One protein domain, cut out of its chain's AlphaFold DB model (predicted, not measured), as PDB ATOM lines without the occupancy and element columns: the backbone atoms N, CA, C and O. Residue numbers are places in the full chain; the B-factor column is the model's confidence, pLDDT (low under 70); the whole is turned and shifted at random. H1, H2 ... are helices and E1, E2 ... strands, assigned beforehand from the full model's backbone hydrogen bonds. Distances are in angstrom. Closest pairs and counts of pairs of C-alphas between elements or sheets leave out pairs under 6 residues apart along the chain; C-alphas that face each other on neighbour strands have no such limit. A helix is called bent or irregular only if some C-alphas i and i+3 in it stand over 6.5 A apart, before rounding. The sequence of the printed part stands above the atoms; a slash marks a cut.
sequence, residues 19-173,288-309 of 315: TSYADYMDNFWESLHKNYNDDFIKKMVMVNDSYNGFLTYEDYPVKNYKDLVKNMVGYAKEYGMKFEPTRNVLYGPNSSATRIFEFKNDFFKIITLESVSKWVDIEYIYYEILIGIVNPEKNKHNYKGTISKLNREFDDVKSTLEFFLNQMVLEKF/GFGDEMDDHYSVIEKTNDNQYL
ATOM      1  N   THR A  19      33.291 -55.256  58.027       92.12
ATOM      2  CA  THR A  19      34.406 -55.523  57.098       92.12
ATOM      3  C   THR A  19      33.974 -55.636  55.640       92.12
ATOM      4  O   THR A  19      34.805 -55.905  54.774       92.12
ATOM      5  N   SER A  20      32.686 -55.466  55.322       90.12
ATOM      6  CA  SER A  20      32.232 -55.483  53.930       90.12
ATOM      7  C   SER A  20      32.533 -54.163  53.212       90.12
ATOM      8  O   SER A  20      32.677 -53.107  53.828       90.12
ATOM      9  N   TYR A  21      32.560 -54.195  51.875       88.44
ATOM     10  CA  TYR A  21      32.652 -52.966  51.076       88.44
ATOM     11  C   TYR A  21      31.443 -52.048  51.280       88.44
ATOM     12  O   TYR A  21      31.585 -50.833  51.179       88.44
ATOM     13  N   ALA A  22      30.273 -52.608  51.601       88.38
ATOM     14  CA  ALA A  22      29.096 -51.815  51.940       88.38
ATOM     15  C   ALA A  22      29.319 -51.038  53.244       88.38
ATOM     16  O   ALA A  22      29.107 -49.830  53.259       88.38
ATOM     17  N   ASP A  23      29.855 -51.691  54.283       91.31
ATOM     18  CA  ASP A  23      30.174 -51.024  55.554       91.31
ATOM     19  C   ASP A  23      31.179 -49.882  55.353       91.31
ATOM     20  O   ASP A  23      31.021 -48.803  55.926       91.31
ATOM     21  N   TYR A  24      32.189 -50.101  54.503       92.44
ATOM     22  CA  TYR A  24      33.154 -49.072  54.117       92.44
ATOM     23  C   TYR A  24      32.479 -47.870  53.441       92.44
ATOM     24  O   TYR A  24      32.707 -46.727  53.842       92.44
ATOM     25  N   MET A  25      31.643 -48.114  52.427       92.56
ATOM     26  CA  MET A  25      30.983 -47.046  51.674       92.56
ATOM     27  C   MET A  25      29.982 -46.276  52.537       92.56
ATOM     28  O   MET A  25      29.994 -45.045  52.523       92.56
ATOM     29  N   ASP A  26      29.158 -46.977  53.313       91.38
ATOM     30  CA  ASP A  26      28.188 -46.361  54.219       91.38
ATOM     31  C   ASP A  26      28.914 -45.500  55.256       91.38
ATOM     32  O   ASP A  26      28.591 -44.324  55.437       91.38
ATOM     33  N   ASN A  27      29.978 -46.029  55.869       92.94
ATOM     34  CA  ASN A  27      30.760 -45.272  56.834       92.94
ATOM     35  C   ASN A  27      31.454 -44.056  56.217       92.94
ATOM     36  O   ASN A  27      31.481 -43.002  56.856       92.94
ATOM     37  N   PHE A  28      31.992 -44.169  54.998       94.94
ATOM     38  CA  PHE A  28      32.610 -43.042  54.302       94.94
ATOM     39  C   PHE A  28      31.637 -41.857  54.218       94.94
ATOM     40  O   PHE A  28      31.994 -40.732  54.568       94.94
ATOM     41  N   TRP A  29      30.391 -42.105  53.804       94.44
ATOM     42  CA  TRP A  29      29.383 -41.054  53.678       94.44
ATOM     43  C   TRP A  29      28.880 -40.562  55.035       94.44
ATOM     44  O   TRP A  29      28.826 -39.349  55.256       94.44
ATOM     45  N   GLU A  30      28.589 -41.473  55.967       92.81
ATOM     46  CA  GLU A  30      28.057 -41.116  57.285       92.81
ATOM     47  C   GLU A  30      29.057 -40.290  58.103       92.81
ATOM     48  O   GLU A  30      28.674 -39.376  58.837       92.81
ATOM     49  N   SER A  31      30.350 -40.581  57.966       93.44
ATOM     50  CA  SER A  31      31.423 -39.898  58.689       93.44
ATOM     51  C   SER A  31      31.922 -38.622  58.009       93.44
ATOM     52  O   SER A  31      32.598 -37.835  58.677       93.44
ATOM     53  N   LEU A  32      31.528 -38.354  56.754       95.19
ATOM     54  CA  LEU A  32      32.047 -37.244  55.942       95.19
ATOM     55  C   LEU A  32      31.958 -35.887  56.655       95.19
ATOM     56  O   LEU A  32      32.899 -35.099  56.631       95.19
ATOM     57  N   HIS A  33      30.856 -35.618  57.359       93.62
ATOM     58  CA  HIS A  33      30.675 -34.381  58.130       93.62
ATOM     59  C   HIS A  33      31.721 -34.158  59.235       93.62
ATOM     60  O   HIS A  33      31.957 -33.021  59.634       93.62
ATOM     61  N   LYS A  34      32.363 -35.228  59.718       93.25
ATOM     62  CA  LYS A  34      33.399 -35.187  60.759       93.25
ATOM     63  C   LYS A  34      34.810 -35.198  60.182       93.25
ATOM     64  O   LYS A  34      35.695 -34.584  60.767       93.25
ATOM     65  N   ASN A  35      35.028 -35.911  59.078       94.38
ATOM     66  CA  ASN A  35      36.368 -36.250  58.590       94.38
ATOM     67  C   ASN A  35      36.670 -35.769  57.162       94.38
ATOM     68  O   ASN A  35      37.720 -36.119  56.639       94.38
ATOM     69  N   TYR A  36      35.841 -34.922  56.535       95.00
ATOM     70  CA  TYR A  36      36.117 -34.415  55.178       95.00
ATOM     71  C   TYR A  36      37.476 -33.703  55.029       95.00
ATOM     72  O   TYR A  36      37.961 -33.517  53.914       95.00
ATOM     73  N   ASN A  37      38.079 -33.280  56.145       94.38
ATOM     74  CA  ASN A  37      39.390 -32.646  56.191       94.38
ATOM     75  C   ASN A  37      40.572 -33.604  56.404       94.38
ATOM     76  O   ASN A  37      41.714 -33.140  56.350       94.38
ATOM     77  N   ASP A  38      40.314 -34.890  56.626       96.44
ATOM     78  CA  ASP A  38      41.327 -35.937  56.749       96.44
ATOM     79  C   ASP A  38      42.051 -36.181  55.410       96.44
ATOM     80  O   ASP A  38      41.460 -36.051  54.334       96.44
ATOM     81  N   ASP A  39      43.338 -36.530  55.465       96.56
ATOM     82  CA  ASP A  39      44.176 -36.698  54.274       96.56
ATOM     83  C   ASP A  39      43.740 -37.882  53.395       96.56
ATOM     84  O   ASP A  39      43.849 -37.803  52.167       96.56
ATOM     85  N   PHE A  40      43.203 -38.961  53.976       95.94
ATOM     86  CA  PHE A  40      42.650 -40.087  53.217       95.94
ATOM     87  C   PHE A  40      41.337 -39.706  52.531       95.94
ATOM     88  O   PHE A  40      41.088 -40.101  51.391       95.94
ATOM     89  N   ILE A  41      40.510 -38.890  53.188       97.19
ATOM     90  CA  ILE A  41      39.217 -38.451  52.647       97.19
ATOM     91  C   ILE A  41      39.401 -37.384  51.561       97.19
ATOM     92  O   ILE A  41      38.737 -37.441  50.524       97.19
ATOM     93  N   LYS A  42      40.372 -36.478  51.721       97.25
ATOM     94  CA  LYS A  42      40.735 -35.451  50.726       97.25
ATOM     95  C   LYS A  42      41.209 -36.019  49.387       97.25
ATOM     96  O   LYS A  42      41.080 -35.350  48.359       97.25
ATOM     97  N   LYS A  43      41.742 -37.246  49.378       97.69
ATOM     98  CA  LYS A  43      42.071 -37.978  48.142       97.69
ATOM     99  C   LYS A  43      40.823 -38.417  47.377       97.69
ATOM    100  O   LYS A  43      40.867 -38.525  46.155       97.69
ATOM    101  N   MET A  44      39.709 -38.634  48.077       98.06
ATOM    102  CA  MET A  44      38.446 -39.076  47.486       98.06
ATOM    103  C   MET A  44      37.581 -37.908  47.044       98.06
ATOM    104  O   MET A  44      37.080 -37.889  45.915       98.06
ATOM    105  N   VAL A  45      37.402 -36.927  47.926       97.88
ATOM    106  CA  VAL A  45      36.464 -35.822  47.735       97.88
ATOM    107  C   VAL A  45      37.031 -34.509  48.267       97.88
ATOM    108  O   VAL A  45      37.876 -34.478  49.153       97.88
ATOM    109  N   MET A  46      36.529 -33.401  47.739       96.94
ATOM    110  CA  MET A  46      36.713 -32.068  48.299       96.94
ATOM    111  C   MET A  46      35.361 -31.523  48.726       96.94
ATOM    112  O   MET A  46      34.390 -31.613  47.973       96.94
ATOM    113  N   VAL A  47      35.330 -30.923  49.913       96.94
ATOM    114  CA  VAL A  47      34.231 -30.090  50.398       96.94
ATOM    115  C   VAL A  47      34.751 -28.670  50.570       96.94
ATOM    116  O   VAL A  47      35.841 -28.458  51.097       96.94
ATOM    117  N   ASN A  48      33.968 -27.692  50.128       94.81
ATOM    118  CA  ASN A  48      34.282 -26.291  50.358       94.81
ATOM    119  C   ASN A  48      33.930 -25.898  51.800       94.81
ATOM    120  O   ASN A  48      32.751 -25.863  52.154       94.81
ATOM    121  N   ASP A  49      34.939 -25.542  52.599       93.75
ATOM    122  CA  ASP A  49      34.780 -25.145  54.006       93.75
ATOM    123  C   ASP A  49      33.781 -23.999  54.212       93.75
ATOM    124  O   ASP A  49      33.071 -23.967  55.211       93.75
ATOM    125  N   SER A  50      33.679 -23.071  53.252       92.56
ATOM    126  CA  SER A  50      32.753 -21.933  53.352       92.56
ATOM    127  C   SER A  50      31.284 -22.332  53.172       92.56
ATOM    128  O   SER A  50      30.398 -21.526  53.441       92.56
ATOM    129  N   TYR A  51      31.018 -23.552  52.697       92.06
ATOM    130  CA  TYR A  51      29.682 -24.036  52.352       92.06
ATOM    131  C   TYR A  51      29.403 -25.442  52.893       92.06
ATOM    132  O   TYR A  51      28.513 -26.110  52.388       92.06
ATOM    133  N   ASN A  52      30.120 -25.915  53.914       92.50
ATOM    134  CA  ASN A  52      30.009 -27.293  54.416       92.50
ATOM    135  C   ASN A  52      28.702 -27.608  55.180       92.50
ATOM    136  O   ASN A  52      28.467 -28.764  55.526       92.50
ATOM    137  N   GLY A  53      27.823 -26.623  55.403       91.69
ATOM    138  CA  GLY A  53      26.565 -26.796  56.142       91.69
ATOM    139  C   GLY A  53      25.602 -27.827  55.536       91.69
ATOM    140  O   GLY A  53      24.768 -28.376  56.250       91.69
ATOM    141  N   PHE A  54      25.746 -28.167  54.249       92.69
ATOM    142  CA  PHE A  54      24.976 -29.258  53.637       92.69
ATOM    143  C   PHE A  54      25.332 -30.648  54.198       92.69
ATOM    144  O   PHE A  54      24.551 -31.584  54.043       92.69
ATOM    145  N   LEU A  55      26.492 -30.818  54.844       92.62
ATOM    146  CA  LEU A  55      26.910 -32.108  55.402       92.62
ATOM    147  C   LEU A  55      26.038 -32.553  56.586       92.62
ATOM    148  O   LEU A  55      25.940 -33.748  56.845       92.62
ATOM    149  N   THR A  56      25.399 -31.610  57.282       87.94
ATOM    150  CA  THR A  56      24.556 -31.863  58.465       87.94
ATOM    151  C   THR A  56      23.154 -31.262  58.315       87.94
ATOM    152  O   THR A  56      22.505 -30.933  59.305       87.94
ATOM    153  N   TYR A  57      22.703 -31.049  57.076       85.81
ATOM    154  CA  TYR A  57      21.422 -30.404  56.794       85.81
ATOM    155  C   TYR A  57      20.234 -31.217  57.336       85.81
ATOM    156  O   TYR A  57      20.138 -32.413  57.062       85.81
ATOM    157  N   GLU A  58      19.331 -30.557  58.075       77.06
ATOM    158  CA  GLU A  58      18.090 -31.127  58.643       77.06
ATOM    159  C   GLU A  58      18.269 -32.426  59.461       77.06
ATOM    160  O   GLU A  58      17.379 -33.276  59.474       77.06
ATOM    161  N   ASP A  59      19.421 -32.612  60.119       67.25
ATOM    162  CA  ASP A  59      19.778 -33.855  60.829       67.25
ATOM    163  C   ASP A  59      19.640 -35.125  59.959       67.25
ATOM    164  O   ASP A  59      19.560 -36.246  60.470       67.25
ATOM    165  N   TYR A  60      19.615 -34.979  58.626       66.31
ATOM    166  CA  TYR A  60      19.496 -36.105  57.713       66.31
ATOM    167  C   TYR A  60      20.863 -36.786  57.593       66.31
ATOM    168  O   TYR A  60      21.801 -36.167  57.076       66.31
ATOM    169  N   PRO A  61      21.009 -38.051  58.033       74.56
ATOM    170  CA  PRO A  61      22.271 -38.758  57.889       74.56
ATOM    171  C   PRO A  61      22.586 -38.912  56.401       74.56
ATOM    172  O   PRO A  61      21.779 -39.442  55.634       74.56
ATOM    173  N   VAL A  62      23.763 -38.443  55.991       88.94
ATOM    174  CA  VAL A  62      24.275 -38.665  54.640       88.94
ATOM    175  C   VAL A  62      24.747 -40.112  54.562       88.94
ATOM    176  O   VAL A  62      25.878 -40.410  54.916       88.94
ATOM    177  N   LYS A  63      23.877 -41.026  54.129       88.00
ATOM    178  CA  LYS A  63      24.235 -42.451  54.001       88.00
ATOM    179  C   LYS A  63      24.914 -42.773  52.678       88.00
ATOM    180  O   LYS A  63      25.589 -43.779  52.536       88.00
ATOM    181  N   ASN A  64      24.692 -41.934  51.674       90.56
ATOM    182  CA  ASN A  64      25.227 -42.100  50.332       90.56
ATOM    183  C   ASN A  64      25.250 -40.748  49.601       90.56
ATOM    184  O   ASN A  64      24.704 -39.740  50.063       90.56
ATOM    185  N   TYR A  65      25.841 -40.728  48.406       92.25
ATOM    186  CA  TYR A  65      25.941 -39.512  47.598       92.25
ATOM    187  C   TYR A  65      24.582 -38.927  47.167       92.25
ATOM    188  O   TYR A  65      24.454 -37.714  47.011       92.25
ATOM    189  N   LYS A  66      23.539 -39.751  46.999       91.12
ATOM    190  CA  LYS A  66      22.198 -39.257  46.644       91.12
ATOM    191  C   LYS A  66      21.593 -38.444  47.790       91.12
ATOM    192  O   LYS A  66      21.011 -37.387  47.536       91.12
ATOM    193  N   ASP A  67      21.771 -38.900  49.027       91.44
ATOM    194  CA  ASP A  67      21.363 -38.152  50.218       91.44
ATOM    195  C   ASP A  67      22.158 -36.845  50.335       91.44
ATOM    196  O   ASP A  67      21.576 -35.786  50.566       91.44
ATOM    197  N   LEU A  68      23.462 -36.879  50.039       93.38
ATOM    198  CA  LEU A  68      24.292 -35.675  50.015       93.38
ATOM    199  C   LEU A  68      23.777 -34.629  49.011       93.38
ATOM    200  O   LEU A  68      23.650 -33.451  49.341       93.38
ATOM    201  N   VAL A  69      23.448 -35.052  47.787       93.38
ATOM    202  CA  VAL A  69      22.892 -34.171  46.747       93.38
ATOM    203  C   VAL A  69      21.553 -33.577  47.190       93.38
ATOM    204  O   VAL A  69      21.308 -32.390  46.967       93.38
ATOM    205  N   LYS A  70      20.695 -34.365  47.849       92.69
ATOM    206  CA  LYS A  70      19.432 -33.875  48.420       92.69
ATOM    207  C   LYS A  70      19.689 -32.785  49.465       92.69
ATOM    208  O   LYS A  70      19.041 -31.739  49.407       92.69
ATOM    209  N   ASN A  71      20.669 -32.986  50.344       94.06
ATOM    210  CA  ASN A  71      21.052 -31.993  51.343       94.06
ATOM    211  C   ASN A  71      21.607 -30.714  50.700       94.06
ATOM    212  O   ASN A  71      21.240 -29.619  51.113       94.06
ATOM    213  N   MET A  72      22.421 -30.820  49.643       94.56
ATOM    214  CA  MET A  72      22.909 -29.650  48.895       94.56
ATOM    215  C   MET A  72      21.768 -28.848  48.256       94.56
ATOM    216  O   MET A  72      21.806 -27.617  48.268       94.56
ATOM    217  N   VAL A  73      20.745 -29.522  47.716       93.75
ATOM    218  CA  VAL A  73      19.542 -28.867  47.167       93.75
ATOM    219  C   VAL A  73      18.766 -28.135  48.265       93.75
ATOM    220  O   VAL A  73      18.371 -26.986  48.059       93.75
ATOM    221  N   GLY A  74      18.550 -28.785  49.415       92.88
ATOM    222  CA  GLY A  74      17.861 -28.196  50.568       92.88
ATOM    223  C   GLY A  74      18.598 -26.975  51.112       92.88
ATOM    224  O   GLY A  74      18.043 -25.876  51.129       92.88
ATOM    225  N   TYR A  75      19.889 -27.144  51.404       93.00
ATOM    226  CA  TYR A  75      20.790 -26.076  51.826       93.00
ATOM    227  C   TYR A  75      20.759 -24.892  50.852       93.00
ATOM    228  O   TYR A  75      20.533 -23.756  51.255       93.00
ATOM    229  N   ALA A  76      20.899 -25.129  49.545       93.38
ATOM    230  CA  ALA A  76      20.847 -24.044  48.568       93.38
ATOM    231  C   ALA A  76      19.531 -23.257  48.638       93.38
ATOM    232  O   ALA A  76      19.551 -22.027  48.654       93.38
ATOM    233  N   LYS A  77      18.397 -23.962  48.720       92.44
ATOM    234  CA  LYS A  77      17.067 -23.352  48.775       92.44
ATOM    235  C   LYS A  77      16.881 -22.490  50.026       92.44
ATOM    236  O   LYS A  77      16.339 -21.392  49.909       92.44
ATOM    237  N   GLU A  78      17.321 -22.968  51.186       92.12
ATOM    238  CA  GLU A  78      17.195 -22.251  52.462       92.12
ATOM    239  C   GLU A  78      17.919 -20.901  52.448       92.12
ATOM    240  O   GLU A  78      17.379 -19.893  52.897       92.12
ATOM    241  N   TYR A  79      19.103 -20.859  51.840       90.56
ATOM    242  CA  TYR A  79      19.916 -19.647  51.748       90.56
ATOM    243  C   TYR A  79      19.654 -18.821  50.474       90.56
ATOM    244  O   TYR A  79      20.441 -17.937  50.134       90.56
ATOM    245  N   GLY A  80      18.566 -19.094  49.743       90.81
ATOM    246  CA  GLY A  80      18.196 -18.342  48.536       90.81
ATOM    247  C   GLY A  80      19.190 -18.488  47.375       90.81
ATOM    248  O   GLY A  80      19.287 -17.605  46.523       90.81
ATOM    249  N   MET A  81      19.940 -19.587  47.342       92.56
ATOM    250  CA  MET A  81      20.896 -19.940  46.296       92.56
ATOM    251  C   MET A  81      20.300 -20.968  45.327       92.56
ATOM    252  O   MET A  81      19.349 -21.686  45.636       92.56
ATOM    253  N   LYS A  82      20.895 -21.085  44.137       93.19
ATOM    254  CA  LYS A  82      20.567 -22.156  43.183       93.19
ATOM    255  C   LYS A  82      21.695 -23.180  43.143       93.19
ATOM    256  O   LYS A  82      22.846 -22.811  42.939       93.19
ATOM    257  N   PHE A  83      21.367 -24.459  43.283       94.75
ATOM    258  CA  PHE A  83      22.325 -25.554  43.131       94.75
ATOM    259  C   PHE A  83      22.238 -26.184  41.737       94.75
ATOM    260  O   PHE A  83      21.142 -26.424  41.228       94.75
ATOM    261  N   GLU A  84      23.389 -26.454  41.125       94.31
ATOM    262  CA  GLU A  84      23.533 -27.240  39.897       94.31
ATOM    263  C   GLU A  84      24.139 -28.616  40.237       94.31
ATOM    264  O   GLU A  84      25.364 -28.724  40.387       94.31
ATOM    265  N   PRO A  85      23.319 -29.684  40.326       89.25
ATOM    266  CA  PRO A  85      23.779 -31.007  40.752       89.25
ATOM    267  C   PRO A  85      24.869 -31.608  39.861       89.25
ATOM    268  O   PRO A  85      25.803 -32.225  40.356       89.25
ATOM    269  N   THR A  86      24.806 -31.389  38.545       87.25
ATOM    270  CA  THR A  86      25.759 -31.976  37.589       87.25
ATOM    271  C   THR A  86      27.197 -31.519  37.831       87.25
ATOM    272  O   THR A  86      28.139 -32.276  37.599       87.25
ATOM    273  N   ARG A  87      27.378 -30.279  38.297       88.94
ATOM    274  CA  ARG A  87      28.699 -29.686  38.546       88.94
ATOM    275  C   ARG A  87      29.009 -29.521  40.030       88.94
ATOM    276  O   ARG A  87      30.144 -29.160  40.340       88.94
ATOM    277  N   ASN A  88      28.052 -29.800  40.917       93.31
ATOM    278  CA  ASN A  88      28.115 -29.526  42.353       93.31
ATOM    279  C   ASN A  88      28.482 -28.056  42.651       93.31
ATOM    280  O   ASN A  88      29.389 -27.758  43.436       93.31
ATOM    281  N   VAL A  89      27.800 -27.134  41.964       95.00
ATOM    282  CA  VAL A  89      28.039 -25.684  42.034       95.00
ATOM    283  C   VAL A  89      26.838 -24.978  42.657       95.00
ATOM    284  O   VAL A  89      25.697 -25.231  42.269       95.00
ATOM    285  N   LEU A  90      27.100 -24.067  43.594       94.12
ATOM    286  CA  LEU A  90      26.134 -23.085  44.074       94.12
ATOM    287  C   LEU A  90      26.262 -21.780  43.296       94.12
ATOM    288  O   LEU A  90      27.361 -21.287  43.054       94.12
ATOM    289  N   TYR A  91      25.117 -21.206  42.965       92.81
ATOM    290  CA  TYR A  91      24.978 -19.885  42.385       92.81
ATOM    291  C   TYR A  91      24.363 -18.961  43.429       92.81
ATOM    292  O   TYR A  91      23.210 -19.144  43.832       92.81
ATOM    293  N   GLY A  92      25.157 -17.986  43.870       85.88
ATOM    294  CA  GLY A  92      24.705 -16.941  44.781       85.88
ATOM    295  C   GLY A  92      23.831 -15.885  44.087       85.88
ATOM    296  O   GLY A  92      23.717 -15.886  42.857       85.88
ATOM    297  N   PRO A  93      23.276 -14.922  44.847       76.31
ATOM    298  CA  PRO A  93      22.401 -13.870  44.317       76.31
ATOM    299  C   PRO A  93      23.026 -13.045  43.179       76.31
ATOM    300  O   PRO A  93      22.336 -12.633  42.253       76.31
ATOM    301  N   ASN A  94      24.352 -12.872  43.200       81.19
ATOM    302  CA  ASN A  94      25.105 -12.137  42.179       81.19
ATOM    303  C   ASN A  94      25.567 -13.021  41.004       81.19
ATOM    304  O   ASN A  94      26.479 -12.647  40.275       81.19
ATOM    305  N   SER A  95      24.990 -14.217  40.835       77.69
ATOM    306  CA  SER A  95      25.417 -15.226  39.848       77.69
ATOM    307  C   SER A  95      26.865 -15.717  40.007       77.69
ATOM    308  O   SER A  95      27.418 -16.330  39.095       77.69
ATOM    309  N   SER A  96      27.485 -15.496  41.171       85.88
ATOM    310  CA  SER A  96      28.788 -16.072  41.499       85.88
ATOM    311  C   SER A  96      28.659 -17.589  41.631       85.88
ATOM    312  O   SER A  96      27.878 -18.070  42.454       85.88
ATOM    313  N   ALA A  97      29.417 -18.320  40.816       92.25
ATOM    314  CA  ALA A  97      29.445 -19.774  40.802       92.25
ATOM    315  C   ALA A  97      30.555 -20.295  41.725       92.25
ATOM    316  O   ALA A  97      31.738 -20.107  41.439       92.25
ATOM    317  N   THR A  98      30.176 -20.993  42.791       94.44
ATOM    318  CA  THR A  98      31.112 -21.615  43.730       94.44
ATOM    319  C   THR A  98      30.943 -23.125  43.711       94.44
ATOM    320  O   THR A  98      29.865 -23.643  43.993       94.44
ATOM    321  N   ARG A  99      32.018 -23.856  43.405       95.50
ATOM    322  CA  ARG A  99      32.043 -25.313  43.568       95.50
ATOM    323  C   ARG A  99      32.078 -25.642  45.059       95.50
ATOM    324  O   ARG A  99      32.976 -25.177  45.763       95.50
ATOM    325  N   ILE A 100      31.111 -26.430  45.516       96.06
ATOM    326  CA  ILE A 100      30.975 -26.791  46.935       96.06
ATOM    327  C   ILE A 100      31.388 -28.226  47.245       96.06
ATOM    328  O   ILE A 100      31.726 -28.528  48.386       96.06
ATOM    329  N   PHE A 101      31.388 -29.087  46.228       97.44
ATOM    330  CA  PHE A 101      31.815 -30.471  46.337       97.44
ATOM    331  C   PHE A 101      32.455 -30.948  45.035       97.44
ATOM    332  O   PHE A 101      32.094 -30.508  43.938       97.44
ATOM    333  N   GLU A 102      33.414 -31.856  45.137       97.00
ATOM    334  CA  GLU A 102      34.078 -32.457  43.985       97.00
ATOM    335  C   GLU A 102      34.587 -33.847  44.337       97.00
ATOM    336  O   GLU A 102      35.178 -34.028  45.394       97.00
ATOM    337  N   PHE A 103      34.433 -34.806  43.430       97.38
ATOM    338  CA  PHE A 103      35.211 -36.037  43.506       97.38
ATOM    339  C   PHE A 103      36.634 -35.746  43.025       97.38
ATOM    340  O   PHE A 103      36.817 -35.199  41.939       97.38
ATOM    341  N   LYS A 104      37.632 -36.093  43.835       97.88
ATOM    342  CA  LYS A 104      39.057 -36.015  43.479       97.88
ATOM    343  C   LYS A 104      39.581 -37.309  42.863       97.88
ATOM    344  O   LYS A 104      40.610 -37.285  42.192       97.88
ATOM    345  N   ASN A 105      38.832 -38.391  43.045       98.25
ATOM    346  CA  ASN A 105      39.112 -39.714  42.522       98.25
ATOM    347  C   ASN A 105      37.953 -40.157  41.607       98.25
ATOM    348  O   ASN A 105      36.819 -40.333  42.065       98.25
ATOM    349  N   ASP A 106      38.223 -40.290  40.303       97.56
ATOM    350  CA  ASP A 106      37.190 -40.645  39.317       97.56
ATOM    351  C   ASP A 106      36.732 -42.100  39.467       97.56
ATOM    352  O   ASP A 106      35.548 -42.388  39.290       97.56
ATOM    353  N   PHE A 107      37.637 -43.013  39.823       96.88
ATOM    354  CA  PHE A 107      37.285 -44.396  40.131       96.88
ATOM    355  C   PHE A 107      36.319 -44.486  41.325       96.88
ATOM    356  O   PHE A 107      35.255 -45.097  41.222       96.88
ATOM    357  N   PHE A 108      36.616 -43.788  42.424       96.56
ATOM    358  CA  PHE A 108      35.744 -43.720  43.600       96.56
ATOM    359  C   PHE A 108      34.379 -43.102  43.281       96.56
ATOM    360  O   PHE A 108      33.349 -43.549  43.789       96.56
ATOM    361  N   LYS A 109      34.343 -42.098  42.395       95.75
ATOM    362  CA  LYS A 109      33.088 -41.547  41.873       95.75
ATOM    363  C   LYS A 109      32.262 -42.615  41.156       95.75
ATOM    364  O   LYS A 109      31.055 -42.669  41.378       95.75
ATOM    365  N   ILE A 110      32.878 -43.436  40.306       94.75
ATOM    366  CA  ILE A 110      32.181 -44.516  39.586       94.75
ATOM    367  C   ILE A 110      31.607 -45.526  40.585       94.75
ATOM    368  O   ILE A 110      30.392 -45.718  40.602       94.75
ATOM    369  N   ILE A 111      32.436 -46.049  41.500       93.44
ATOM    370  CA  ILE A 111      31.996 -46.961  42.573       93.44
ATOM    371  C   ILE A 111      30.817 -46.369  43.341       93.44
ATOM    372  O   ILE A 111      29.808 -47.038  43.546       93.44
ATOM    373  N   THR A 112      30.924 -45.103  43.750       92.38
ATOM    374  CA  THR A 112      29.874 -44.400  44.492       92.38
ATOM    375  C   THR A 112      28.561 -44.393  43.724       92.38
ATOM    376  O   THR A 112      27.514 -44.680  44.296       92.38
ATOM    377  N   LEU A 113      28.597 -44.040  42.438       89.00
ATOM    378  CA  LEU A 113      27.392 -43.910  41.626       89.00
ATOM    379  C   LEU A 113      26.744 -45.269  41.334       89.00
ATOM    380  O   LEU A 113      25.519 -45.348  41.277       89.00
ATOM    381  N   GLU A 114      27.535 -46.333  41.211       84.38
ATOM    382  CA  GLU A 114      27.021 -47.695  41.031       84.38
ATOM    383  C   GLU A 114      26.466 -48.301  42.326       84.38
ATOM    384  O   GLU A 114      25.403 -48.935  42.310       84.38
ATOM    385  N   SER A 115      27.118 -48.015  43.458       74.12
ATOM    386  CA  SER A 115      26.750 -48.512  44.797       74.12
ATOM    387  C   SER A 115      25.381 -48.021  45.253       74.12
ATOM    388  O   SER A 115      24.712 -48.683  46.039       74.12
ATOM    389  N   VAL A 116      24.896 -46.899  44.709       59.34
ATOM    390  CA  VAL A 116      23.544 -46.380  44.986       59.34
ATOM    391  C   VAL A 116      22.443 -47.364  44.555       59.34
ATOM    392  O   VAL A 116      21.305 -47.241  45.007       59.34
ATOM    393  N   SER A 117      22.751 -48.336  43.686       48.34
ATOM    394  CA  SER A 117      21.754 -49.234  43.091       48.34
ATOM    395  C   SER A 117      21.963 -50.731  43.348       48.34
ATOM    396  O   SER A 117      21.014 -51.491  43.144       48.34
ATOM    397  N   LYS A 118      23.162 -51.175  43.757       55.66
ATOM    398  CA  LYS A 118      23.534 -52.600  43.867       55.66
ATOM    399  C   LYS A 118      24.629 -52.836  44.908       55.66
ATOM    400  O   LYS A 118      25.356 -51.918  45.268       55.66
ATOM    401  N   TRP A 119      24.782 -54.098  45.314       57.03
ATOM    402  CA  TRP A 119      26.021 -54.573  45.927       57.03
ATOM    403  C   TRP A 119      27.151 -54.414  44.905       57.03
ATOM    404  O   TRP A 119      27.042 -54.931  43.791       57.03
ATOM    405  N   VAL A 120      28.172 -53.631  45.249       60.09
ATOM    406  CA  VAL A 120      29.271 -53.311  44.340       60.09
ATOM    407  C   VAL A 120      30.487 -54.147  44.677       60.09
ATOM    408  O   VAL A 120      31.037 -54.067  45.774       60.09
ATOM    409  N   ASP A 121      30.917 -54.911  43.682       80.12
ATOM    410  CA  ASP A 121      32.230 -55.525  43.664       80.12
ATOM    411  C   ASP A 121      33.231 -54.508  43.095       80.12
ATOM    412  O   ASP A 121      33.302 -54.259  41.890       80.12
ATOM    413  N   ILE A 122      33.961 -53.858  44.000       89.06
ATOM    414  CA  ILE A 122      34.935 -52.815  43.669       89.06
ATOM    415  C   ILE A 122      36.037 -53.359  42.739       89.06
ATOM    416  O   ILE A 122      36.495 -52.641  41.845       89.06
ATOM    417  N   GLU A 123      36.452 -54.613  42.930       88.44
ATOM    418  CA  GLU A 123      37.507 -55.253  42.138       88.44
ATOM    419  C   GLU A 123      37.013 -55.517  40.711       88.44
ATOM    420  O   GLU A 123      37.735 -55.263  39.743       88.44
ATOM    421  N   TYR A 124      35.746 -55.913  40.568       87.50
ATOM    422  CA  TYR A 124      35.110 -56.070  39.264       87.50
ATOM    423  C   TYR A 124      34.949 -54.739  38.508       87.50
ATOM    424  O   TYR A 124      35.263 -54.671  37.320       87.50
ATOM    425  N   ILE A 125      34.527 -53.654  39.175       90.81
ATOM    426  CA  ILE A 125      34.439 -52.326  38.529       90.81
ATOM    427  C   ILE A 125      35.820 -51.875  38.045       90.81
ATOM    428  O   ILE A 125      35.955 -51.376  36.924       90.81
ATOM    429  N   TYR A 126      36.856 -52.056  38.870       92.25
ATOM    430  CA  TYR A 126      38.230 -51.754  38.470       92.25
ATOM    431  C   TYR A 126      38.608 -52.518  37.195       92.25
ATOM    432  O   TYR A 126      39.118 -51.919  36.244       92.25
ATOM    433  N   TYR A 127      38.305 -53.818  37.148       89.38
ATOM    434  CA  TYR A 127      38.572 -54.658  35.988       89.38
ATOM    435  C   TYR A 127      37.830 -54.186  34.733       89.38
ATOM    436  O   TYR A 127      38.447 -54.017  33.681       89.38
ATOM    437  N   GLU A 128      36.534 -53.884  34.828       90.00
ATOM    438  CA  GLU A 128      35.768 -53.382  33.682       90.00
ATOM    439  C   GLU A 128      36.318 -52.052  33.152       90.00
ATOM    440  O   GLU A 128      36.377 -51.840  31.936       90.00
ATOM    441  N   ILE A 129      36.753 -51.152  34.041       93.38
ATOM    442  CA  ILE A 129      37.400 -49.902  33.635       93.38
ATOM    443  C   ILE A 129      38.734 -50.188  32.948       93.38
ATOM    444  O   ILE A 129      39.010 -49.600  31.903       93.38
ATOM    445  N   LEU A 130      39.542 -51.098  33.494       92.62
ATOM    446  CA  LEU A 130      40.817 -51.499  32.907       92.62
ATOM    447  C   LEU A 130      40.625 -52.051  31.488       92.62
ATOM    448  O   LEU A 130      41.308 -51.610  30.562       92.62
ATOM    449  N   ILE A 131      39.633 -52.921  31.276       90.31
ATOM    450  CA  ILE A 131      39.258 -53.401  29.940       90.31
ATOM    451  C   ILE A 131      38.790 -52.253  29.042       90.31
ATOM    452  O   ILE A 131      39.158 -52.211  27.870       90.31
ATOM    453  N   GLY A 132      38.028 -51.297  29.574       91.88
ATOM    454  CA  GLY A 132      37.607 -50.099  28.848       91.88
ATOM    455  C   GLY A 132      38.757 -49.167  28.443       91.88
ATOM    456  O   GLY A 132      38.640 -48.457  27.444       91.88
ATOM    457  N   ILE A 133      39.872 -49.169  29.182       92.69
ATOM    458  CA  ILE A 133      41.096 -48.439  28.817       92.69
ATOM    459  C   ILE A 133      41.798 -49.137  27.648       92.69
ATOM    460  O   ILE A 133      42.222 -48.467  26.708       92.69
ATOM    461  N   VAL A 134      41.896 -50.470  27.683       90.06
ATOM    462  CA  VAL A 134      42.535 -51.261  26.615       90.06
ATOM    463  C   VAL A 134      41.684 -51.278  25.342       90.06
ATOM    464  O   VAL A 134      42.208 -51.181  24.232       90.06
ATOM    465  N   ASN A 135      40.365 -51.380  25.491       88.88
ATOM    466  CA  ASN A 135      39.400 -51.386  24.402       88.88
ATOM    467  C   ASN A 135      38.316 -50.316  24.641       88.88
ATOM    468  O   ASN A 135      37.321 -50.592  25.321       88.88
ATOM    469  N   PRO A 136      38.458 -49.117  24.042       86.25
ATOM    470  CA  PRO A 136      37.517 -48.013  24.224       86.25
ATOM    471  C   PRO A 136      36.057 -48.333  23.873       86.25
ATOM    472  O   PRO A 136      35.159 -47.724  24.452       86.25
ATOM    473  N   GLU A 137      35.793 -49.292  22.977       86.62
ATOM    474  CA  GLU A 137      34.425 -49.727  22.642       86.62
ATOM    475  C   GLU A 137      33.731 -50.432  23.819       86.62
ATOM    476  O   GLU A 137      32.504 -50.462  23.896       86.62
ATOM    477  N   LYS A 138      34.512 -50.963  24.769       85.19
ATOM    478  CA  LYS A 138      34.036 -51.620  25.992       85.19
ATOM    479  C   LYS A 138      34.006 -50.700  27.213       85.19
ATOM    480  O   LYS A 138      33.698 -51.165  28.306       85.19
ATOM    481  N   ASN A 139      34.303 -49.407  27.064       84.50
ATOM    482  CA  ASN A 139      34.319 -48.453  28.176       84.50
ATOM    483  C   ASN A 139      32.895 -48.086  28.646       84.50
ATOM    484  O   ASN A 139      32.385 -47.002  28.361       84.50
ATOM    485  N   LYS A 140      32.256 -49.003  29.383       87.19
ATOM    486  CA  LYS A 140      30.897 -48.844  29.932       87.19
ATOM    487  C   LYS A 140      30.808 -47.733  30.981       87.19
ATOM    488  O   LYS A 140      29.799 -47.041  31.066       87.19
ATOM    489  N   HIS A 141      31.889 -47.538  31.730       89.38
ATOM    490  CA  HIS A 141      31.965 -46.627  32.875       89.38
ATOM    491  C   HIS A 141      32.339 -45.193  32.497       89.38
ATOM    492  O   HIS A 141      32.390 -44.303  33.346       89.38
ATOM    493  N   ASN A 142      32.600 -44.948  31.207       89.50
ATOM    494  CA  ASN A 142      33.010 -43.657  30.659       89.50
ATOM    495  C   ASN A 142      34.233 -43.049  31.381       89.50
ATOM    496  O   ASN A 142      34.406 -41.826  31.406       89.50
ATOM    497  N   TYR A 143      35.093 -43.895  31.953       94.81
ATOM    498  CA  TYR A 143      36.316 -43.473  32.626       94.81
ATOM    499  C   TYR A 143      37.278 -42.856  31.603       94.81
ATOM    500  O   TYR A 143      37.461 -43.392  30.508       94.81
ATOM    501  N   LYS A 144      37.861 -41.697  31.931       93.69
ATOM    502  CA  LYS A 144      38.713 -40.906  31.016       93.69
ATOM    503  C   LYS A 144      40.191 -40.885  31.399       93.69
ATOM    504  O   LYS A 144      40.977 -40.207  30.743       93.69
ATOM    505  N   GLY A 145      40.565 -41.569  32.478       94.12
ATOM    506  CA  GLY A 145      41.948 -41.626  32.938       94.12
ATOM    507  C   GLY A 145      42.804 -42.633  32.171       94.12
ATOM    508  O   GLY A 145      42.293 -43.510  31.483       94.12
ATOM    509  N   THR A 146      44.121 -42.518  32.335       95.69
ATOM    510  CA  THR A 146      45.087 -43.542  31.910       95.69
ATOM    511  C   THR A 146      45.117 -44.711  32.899       95.69
ATOM    512  O   THR A 146      44.630 -44.579  34.026       95.69
ATOM    513  N   ILE A 147      45.754 -45.827  32.523       94.75
ATOM    514  CA  ILE A 147      46.000 -46.954  33.438       94.75
ATOM    515  C   ILE A 147      46.784 -46.516  34.684       94.75
ATOM    516  O   ILE A 147      46.392 -46.838  35.799       94.75
ATOM    517  N   SER A 148      47.808 -45.666  34.543       96.31
ATOM    518  CA  SER A 148      48.566 -45.160  35.698       96.31
ATOM    519  C   SER A 148      47.694 -44.319  36.639       96.31
ATOM    520  O   SER A 148      47.864 -44.371  37.856       96.31
ATOM    521  N   LYS A 149      46.740 -43.547  36.091       97.19
ATOM    522  CA  LYS A 149      45.762 -42.808  36.900       97.19
ATOM    523  C   LYS A 149      44.813 -43.769  37.615       97.19
ATOM    524  O   LYS A 149      44.572 -43.564  38.797       97.19
ATOM    525  N   LEU A 150      44.320 -44.796  36.918       96.62
ATOM    526  CA  LEU A 150      43.439 -45.811  37.499       96.62
ATOM    527  C   LEU A 150      44.129 -46.556  38.649       96.62
ATOM    528  O   LEU A 150      43.552 -46.644  39.723       96.62
ATOM    529  N   ASN A 151      45.369 -47.014  38.461       95.38
ATOM    530  CA  ASN A 151      46.131 -47.710  39.504       95.38
ATOM    531  C   ASN A 151      46.300 -46.840  40.751       95.38
ATOM    532  O   ASN A 151      46.019 -47.294  41.853       95.38
ATOM    533  N   ARG A 152      46.688 -45.570  40.572       96.88
ATOM    534  CA  ARG A 152      46.812 -44.622  41.686       96.88
ATOM    535  C   ARG A 152      45.479 -44.417  42.404       96.88
ATOM    536  O   ARG A 152      45.432 -44.432  43.625       96.88
ATOM    537  N   GLU A 153      44.403 -44.210  41.652       97.56
ATOM    538  CA  GLU A 153      43.070 -44.014  42.223       97.56
ATOM    539  C   GLU A 153      42.551 -45.265  42.944       97.56
ATOM    540  O   GLU A 153      41.871 -45.147  43.963       97.56
ATOM    541  N   PHE A 154      42.898 -46.454  42.457       94.94
ATOM    542  CA  PHE A 154      42.609 -47.718  43.121       94.94
ATOM    543  C   PHE A 154      43.401 -47.861  44.425       94.94
ATOM    544  O   PHE A 154      42.828 -48.215  45.452       94.94
ATOM    545  N   ASP A 155      44.686 -47.507  44.423       94.38
ATOM    546  CA  ASP A 155      45.526 -47.505  45.627       94.38
ATOM    547  C   ASP A 155      45.057 -46.485  46.673       94.38
ATOM    548  O   ASP A 155      45.109 -46.756  47.877       94.38
ATOM    549  N   ASP A 156      44.541 -45.331  46.240       96.44
ATOM    550  CA  ASP A 156      43.888 -44.386  47.141       96.44
ATOM    551  C   ASP A 156      42.670 -45.049  47.816       96.44
ATOM    552  O   ASP A 156      42.509 -44.918  49.029       96.44
ATOM    553  N   VAL A 157      41.840 -45.803  47.074       95.19
ATOM    554  CA  VAL A 157      40.669 -46.514  47.636       95.19
ATOM    555  C   VAL A 157      41.102 -47.582  48.639       95.19
ATOM    556  O   VAL A 157      40.538 -47.640  49.729       95.19
ATOM    557  N   LYS A 158      42.149 -48.361  48.335       92.25
ATOM    558  CA  LYS A 158      42.737 -49.326  49.284       92.25
ATOM    559  C   LYS A 158      43.191 -48.652  50.573       92.25
ATOM    560  O   LYS A 158      42.910 -49.145  51.660       92.25
ATOM    561  N   SER A 159      43.861 -47.508  50.448       93.50
ATOM    562  CA  SER A 159      44.369 -46.752  51.596       93.50
ATOM    563  C   SER A 159      43.228 -46.242  52.481       93.50
ATOM    564  O   SER A 159      43.309 -46.315  53.704       93.50
ATOM    565  N   THR A 160      42.144 -45.748  51.878       95.31
ATOM    566  CA  THR A 160      40.969 -45.282  52.628       95.31
ATOM    567  C   THR A 160      40.165 -46.447  53.219       95.31
ATOM    568  O   THR A 160      39.611 -46.300  54.306       95.31
ATOM    569  N   LEU A 161      40.138 -47.616  52.568       93.12
ATOM    570  CA  LEU A 161      39.585 -48.849  53.141       93.12
ATOM    571  C   LEU A 161      40.391 -49.305  54.367       93.12
ATOM    572  O   LEU A 161      39.804 -49.606  55.402       93.12
ATOM    573  N   GLU A 162      41.723 -49.312  54.288       93.38
ATOM    574  CA  GLU A 162      42.592 -49.646  55.426       93.38
ATOM    575  C   GLU A 162      42.390 -48.670  56.594       93.38
ATOM    576  O   GLU A 162      42.286 -49.085  57.750       93.38
ATOM    577  N   PHE A 163      42.276 -47.373  56.295       93.50
ATOM    578  CA  PHE A 163      41.933 -46.345  57.276       93.50
ATOM    579  C   PHE A 163      40.581 -46.624  57.955       93.50
ATOM    580  O   PHE A 163      40.487 -46.596  59.182       93.50
ATOM    581  N   PHE A 164      39.551 -46.969  57.178       94.38
ATOM    582  CA  PHE A 164      38.240 -47.356  57.700       94.38
ATOM    583  C   PHE A 164      38.314 -48.595  58.604       94.38
ATOM    584  O   PHE A 164      37.820 -48.552  59.731       94.38
ATOM    585  N   LEU A 165      38.948 -49.681  58.149       93.88
ATOM    586  CA  LEU A 165      39.046 -50.929  58.914       93.88
ATOM    587  C   LEU A 165      39.785 -50.713  60.241       93.88
ATOM    588  O   LEU A 165      39.381 -51.246  61.273       93.88
ATOM    589  N   ASN A 166      40.821 -49.873  60.242       92.94
ATOM    590  CA  ASN A 166      41.499 -49.457  61.464       92.94
ATOM    591  C   ASN A 166      40.536 -48.791  62.460       92.94
ATOM    592  O   ASN A 166      40.388 -49.266  63.588       92.94
ATOM    593  N   GLN A 167      39.831 -47.740  62.033       91.94
ATOM    594  CA  GLN A 167      38.950 -46.964  62.912       91.94
ATOM    595  C   GLN A 167      37.698 -47.720  63.358       91.94
ATOM    596  O   GLN A 167      37.186 -47.518  64.461       91.94
ATOM    597  N   MET A 168      37.140 -48.547  62.477       91.31
ATOM    598  CA  MET A 168      35.833 -49.164  62.695       91.31
ATOM    599  C   MET A 168      35.929 -50.564  63.281       91.31
ATOM    600  O   MET A 168      34.993 -50.983  63.962       91.31
ATOM    601  N   VAL A 169      37.054 -51.250  63.076       91.56
ATOM    602  CA  VAL A 169      37.269 -52.610  63.562       91.56
ATOM    603  C   VAL A 169      38.338 -52.632  64.648       91.56
ATOM    604  O   VAL A 169      38.018 -52.941  65.792       91.56
ATOM    605  N   LEU A 170      39.590 -52.282  64.336       87.56
ATOM    606  CA  LEU A 170      40.696 -52.474  65.285       87.56
ATOM    607  C   LEU A 170      40.581 -51.597  66.535       87.56
ATOM    608  O   LEU A 170      40.860 -52.065  67.636       87.56
ATOM    609  N   GLU A 171      40.148 -50.346  66.386       88.56
ATOM    610  CA  GLU A 171      40.006 -49.418  67.516       88.56
ATOM    611  C   GLU A 171      38.766 -49.691  68.381       88.56
ATOM    612  O   GLU A 171      38.725 -49.302  69.549       88.56
ATOM    613  N   LYS A 172      37.739 -50.339  67.819       87.94
ATOM    614  CA  LYS A 172      36.425 -50.490  68.466       87.94
ATOM    615  C   LYS A 172      36.140 -51.897  68.961       87.94
ATOM    616  O   LYS A 172      35.344 -52.056  69.885       87.94
ATOM    617  N   PHE A 173      36.745 -52.909  68.347       85.88
ATOM    618  CA  PHE A 173      36.451 -54.299  68.640       85.88
ATOM    619  C   PHE A 173      37.499 -54.917  69.566       85.88
ATOM    620  O   PHE A 173      38.693 -54.945  69.269       85.88
ATOM    621  N   GLY A 288      42.523 -56.323  44.459       74.69
ATOM    622  CA  GLY A 288      42.835 -56.557  43.055       74.69
ATOM    623  C   GLY A 288      41.998 -57.673  42.449       74.69
ATOM    624  O   GLY A 288      41.322 -58.421  43.146       74.69
ATOM    625  N   PHE A 289      42.043 -57.786  41.133       76.69
ATOM    626  CA  PHE A 289      41.166 -58.676  40.385       76.69
ATOM    627  C   PHE A 289      41.864 -59.991  40.032       76.69
ATOM    628  O   PHE A 289      43.014 -59.970  39.602       76.69
ATOM    629  N   GLY A 290      41.170 -61.120  40.184       66.94
ATOM    630  CA  GLY A 290      41.705 -62.458  39.915       66.94
ATOM    631  C   GLY A 290      40.739 -63.324  39.113       66.94
ATOM    632  O   GLY A 290      40.241 -64.315  39.636       66.94
ATOM    633  N   ASP A 291      40.462 -62.950  37.861       66.50
ATOM    634  CA  ASP A 291      39.802 -63.827  36.882       66.50
ATOM    635  C   ASP A 291      40.704 -63.997  35.654       66.50
ATOM    636  O   ASP A 291      40.604 -63.292  34.648       66.50
ATOM    637  N   GLU A 292      41.661 -64.912  35.779       64.12
ATOM    638  CA  GLU A 292      42.612 -65.260  34.715       64.12
ATOM    639  C   GLU A 292      41.958 -66.071  33.583       64.12
ATOM    640  O   GLU A 292      42.547 -66.237  32.515       64.12
ATOM    641  N   MET A 293      40.749 -66.593  33.817       61.28
ATOM    642  CA  MET A 293      40.005 -67.410  32.856       61.28
ATOM    643  C   MET A 293      39.131 -66.561  31.928       61.28
ATOM    644  O   MET A 293      38.580 -67.091  30.961       61.28
ATOM    645  N   ASP A 294      39.006 -65.256  32.191       74.88
ATOM    646  CA  ASP A 294      38.324 -64.329  31.293       74.88
ATOM    647  C   ASP A 294      39.146 -64.128  30.007       74.88
ATOM    648  O   ASP A 294      40.338 -63.808  30.032       74.88
ATOM    649  N   ASP A 295      38.494 -64.258  28.847       73.75
ATOM    650  CA  ASP A 295      39.116 -64.098  27.527       73.75
ATOM    651  C   ASP A 295      39.860 -62.753  27.368       73.75
ATOM    652  O   ASP A 295      40.793 -62.624  26.562       73.75
ATOM    653  N   HIS A 296      39.448 -61.719  28.106       76.12
ATOM    654  CA  HIS A 296      40.049 -60.389  28.088       76.12
ATOM    655  C   HIS A 296      41.375 -60.318  28.850       76.12
ATOM    656  O   HIS A 296      42.163 -59.413  28.566       76.12
ATOM    657  N   TYR A 297      41.689 -61.285  29.716       76.31
ATOM    658  CA  TYR A 297      43.010 -61.396  30.338       76.31
ATOM    659  C   TYR A 297      44.117 -61.503  29.278       76.31
ATOM    660  O   TYR A 297      45.081 -60.736  29.282       76.31
ATOM    661  N   SER A 298      43.896 -62.330  28.250       75.69
ATOM    662  CA  SER A 298      44.821 -62.456  27.115       75.69
ATOM    663  C   SER A 298      45.020 -61.150  26.331       75.69
ATOM    664  O   SER A 298      46.030 -60.971  25.648       75.69
ATOM    665  N   VAL A 299      44.046 -60.235  26.382       79.12
ATOM    666  CA  VAL A 299      44.133 -58.914  25.744       79.12
ATOM    667  C   VAL A 299      45.023 -57.994  26.572       79.12
ATOM    668  O   VAL A 299      45.819 -57.256  25.997       79.12
ATOM    669  N   ILE A 300      44.930 -58.080  27.902       82.81
ATOM    670  CA  ILE A 300      45.784 -57.342  28.833       82.81
ATOM    671  C   ILE A 300      47.246 -57.775  28.682       82.81
ATOM    672  O   ILE A 300      48.108 -56.916  28.504       82.81
ATOM    673  N   GLU A 301      47.537 -59.077  28.666       80.00
ATOM    674  CA  GLU A 301      48.914 -59.578  28.507       80.00
ATOM    675  C   GLU A 301      49.578 -59.084  27.213       80.00
ATOM    676  O   GLU A 301      50.754 -58.719  27.190       80.00
ATOM    677  N   LYS A 302      48.805 -58.993  26.124       83.06
ATOM    678  CA  LYS A 302      49.294 -58.525  24.818       83.06
ATOM    679  C   LYS A 302      49.646 -57.037  24.785       83.06
ATOM    680  O   LYS A 302      50.274 -56.606  23.819       83.06
ATOM    681  N   THR A 303      49.274 -56.249  25.798       81.75
ATOM    682  CA  THR A 303      49.635 -54.821  25.870       81.75
ATOM    683  C   THR A 303      51.131 -54.594  26.098       81.75
ATOM    684  O   THR A 303      51.630 -53.523  25.756       81.75
ATOM    685  N   ASN A 304      51.856 -55.593  26.628       80.25
ATOM    686  CA  ASN A 304      53.281 -55.517  26.974       80.25
ATOM    687  C   ASN A 304      53.641 -54.309  27.874       80.25
ATOM    688  O   ASN A 304      54.749 -53.775  27.799       80.25
ATOM    689  N   ASP A 305      52.696 -53.868  28.710       85.44
ATOM    690  CA  ASP A 305      52.872 -52.814  29.708       85.44
ATOM    691  C   ASP A 305      52.457 -53.337  31.093       85.44
ATOM    692  O   ASP A 305      51.285 -53.603  31.373       85.44
ATOM    693  N   ASN A 306      53.440 -53.456  31.988       87.44
ATOM    694  CA  ASN A 306      53.259 -53.994  33.339       87.44
ATOM    695  C   ASN A 306      52.289 -53.165  34.200       87.44
ATOM    696  O   ASN A 306      51.809 -53.654  35.225       87.44
ATOM    697  N   GLN A 307      51.964 -51.927  33.809       89.31
ATOM    698  CA  GLN A 307      50.960 -51.131  34.512       89.31
ATOM    699  C   GLN A 307      49.576 -51.789  34.484       89.31
ATOM    700  O   GLN A 307      48.833 -51.662  35.455       89.31
ATOM    701  N   TYR A 308      49.236 -52.542  33.435       87.88
ATOM    702  CA  TYR A 308      47.958 -53.258  33.380       87.88
ATOM    703  C   TYR A 308      47.923 -54.504  34.275       87.88
ATOM    704  O   TYR A 308      46.844 -54.957  34.641       87.88
ATOM    705  N   LEU A 309      49.088 -55.019  34.678       87.12
ATOM    706  CA  LEU A 309      49.217 -56.192  35.549       87.12
ATOM    707  C   LEU A 309      49.349 -55.821  37.035       87.12
ATOM    708  O   LEU A 309      49.317 -56.692  37.893       87.12
TER     709      LEU A 309
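This is residues 19 to 173 and 288 to 309 of the 315 residues of an uncharacterized protein of Aequorivita antarctica (UniProt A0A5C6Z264). A long helix, H7, stands like a post between two unequal lobes, with H5 packing on its residues 150 to 157. The larger lobe holds H1, H3, H4 and two small sheets, E1 with E5 and E2 with E3 and E4; on the other side H6 makes a helical hairpin with H7, and the short H8 and H9 lie at the far end. The printed part has 177 residues with nine named helices and five named strands, in the order H1 H2 E1 H3 H4 E2 E3 E4 E5 H5 H6 H7 H8 H9, and its class is mostly helix. Both sheets are antiparallel, the larger in the order E2 E3 E4. The whole is compact, with a radius of gyration of the C-alphas of 18.2 A, and spans 56 by 45 by 27 A.

H1, residues 21 to 35, begins at C-alpha 21 (32.652, -52.966, 51.076) and is 18.7 A long; it is irregular, C-alphas 30 and 33 being 7.3 A apart. H2 is residues 39 to 42 and E1 residues 45 to 47. H3, residues 49 to 59, is 18.6 A long and irregular, with C-alphas 55 and 58 9.4 A apart. H4, residues 65 to 78, is 20.0 A long. The short strands are E2, residues 82 to 84, E3, 89 to 91, E4, 97 to 99, and E5, 101 to 103. H5, residues 106 to 115, is 14.2 A long and H6, residues 122 to 134, is 18.7 A long. H7, residues 147 to 170, runs 32.8 A from C-alpha 147 (46.000, -46.954, 33.438) to C-alpha 170; it is neither bent nor irregular, but only just: C-alphas 167 and 170 are 6.2 A apart. H8 is residues 297 to 301, and H9, residues 306 to 309, ends at C-alpha 309 (49.217, -56.192, 35.549).

H7 is the hub, touching five other helices. Its residues 161 to 165 touch H1, about perpendicular at 81 degrees, closest at the C-alphas of Tyr 24 and Phe 164, 6.5 A. It touches H2 at Phe 40 and Thr 160, closest C-alphas 5.5 A apart. It touches H5 at a steep tilt of 58 degrees, the same way, closest at the C-alphas of Phe 107 and Glu 153, 6.2 A. H6 and H7 form a hairpin at a shallow tilt of 6 degrees, opposite ways, with C-alphas 133 and 147 closest at 6.9 A. H9 touches H7, closest at C-alphas 307 and 148, 6.5 A; H8 and H9 only just touch, only at the corner, with 3 pairs of C-alphas within 8 A. H3 and H4 touch about perpendicular at 79 degrees, closest at the C-alphas of Phe 54 and Met 72, 5.2 A. H4 is on the sheet E2 E3 E4, over E2, at a height over the sheet of 8.8 A: two layers, a helix on one face of a sheet. That sheet is a meander, each strand the antiparallel neighbour of the one before; N 91 and O 82 are 2.8 A apart, and N 90 and O 98 2.8 A. E4 runs on into E5 at 48 degrees, and E5 is antiparallel to E1, with N 46 and O 102 2.8 A apart. Every O i to N i+4 pair is within hydrogen-bond range in H4, H5, H6, H7 and H8, against 9 of 11 in H1 and 1 of 7 in H3, where 2 of 8 O i to N i+3 pairs are; H2 and H9 are too short for an O i to N i+4 pair.

The two C-alphas farthest apart, of Asn 94 and Met 293, are 58.0 A apart. Residues 174 to 287 are not printed, and C-alphas 173 and 288 across the cut are 26.5 A apart. Of the links printed whole, H6 to H7 is long, with 12 residues. The mean pLDDT of the printed part is 88.9; residues 59 to 60, 116 to 120 and 290 to 293 are under 70.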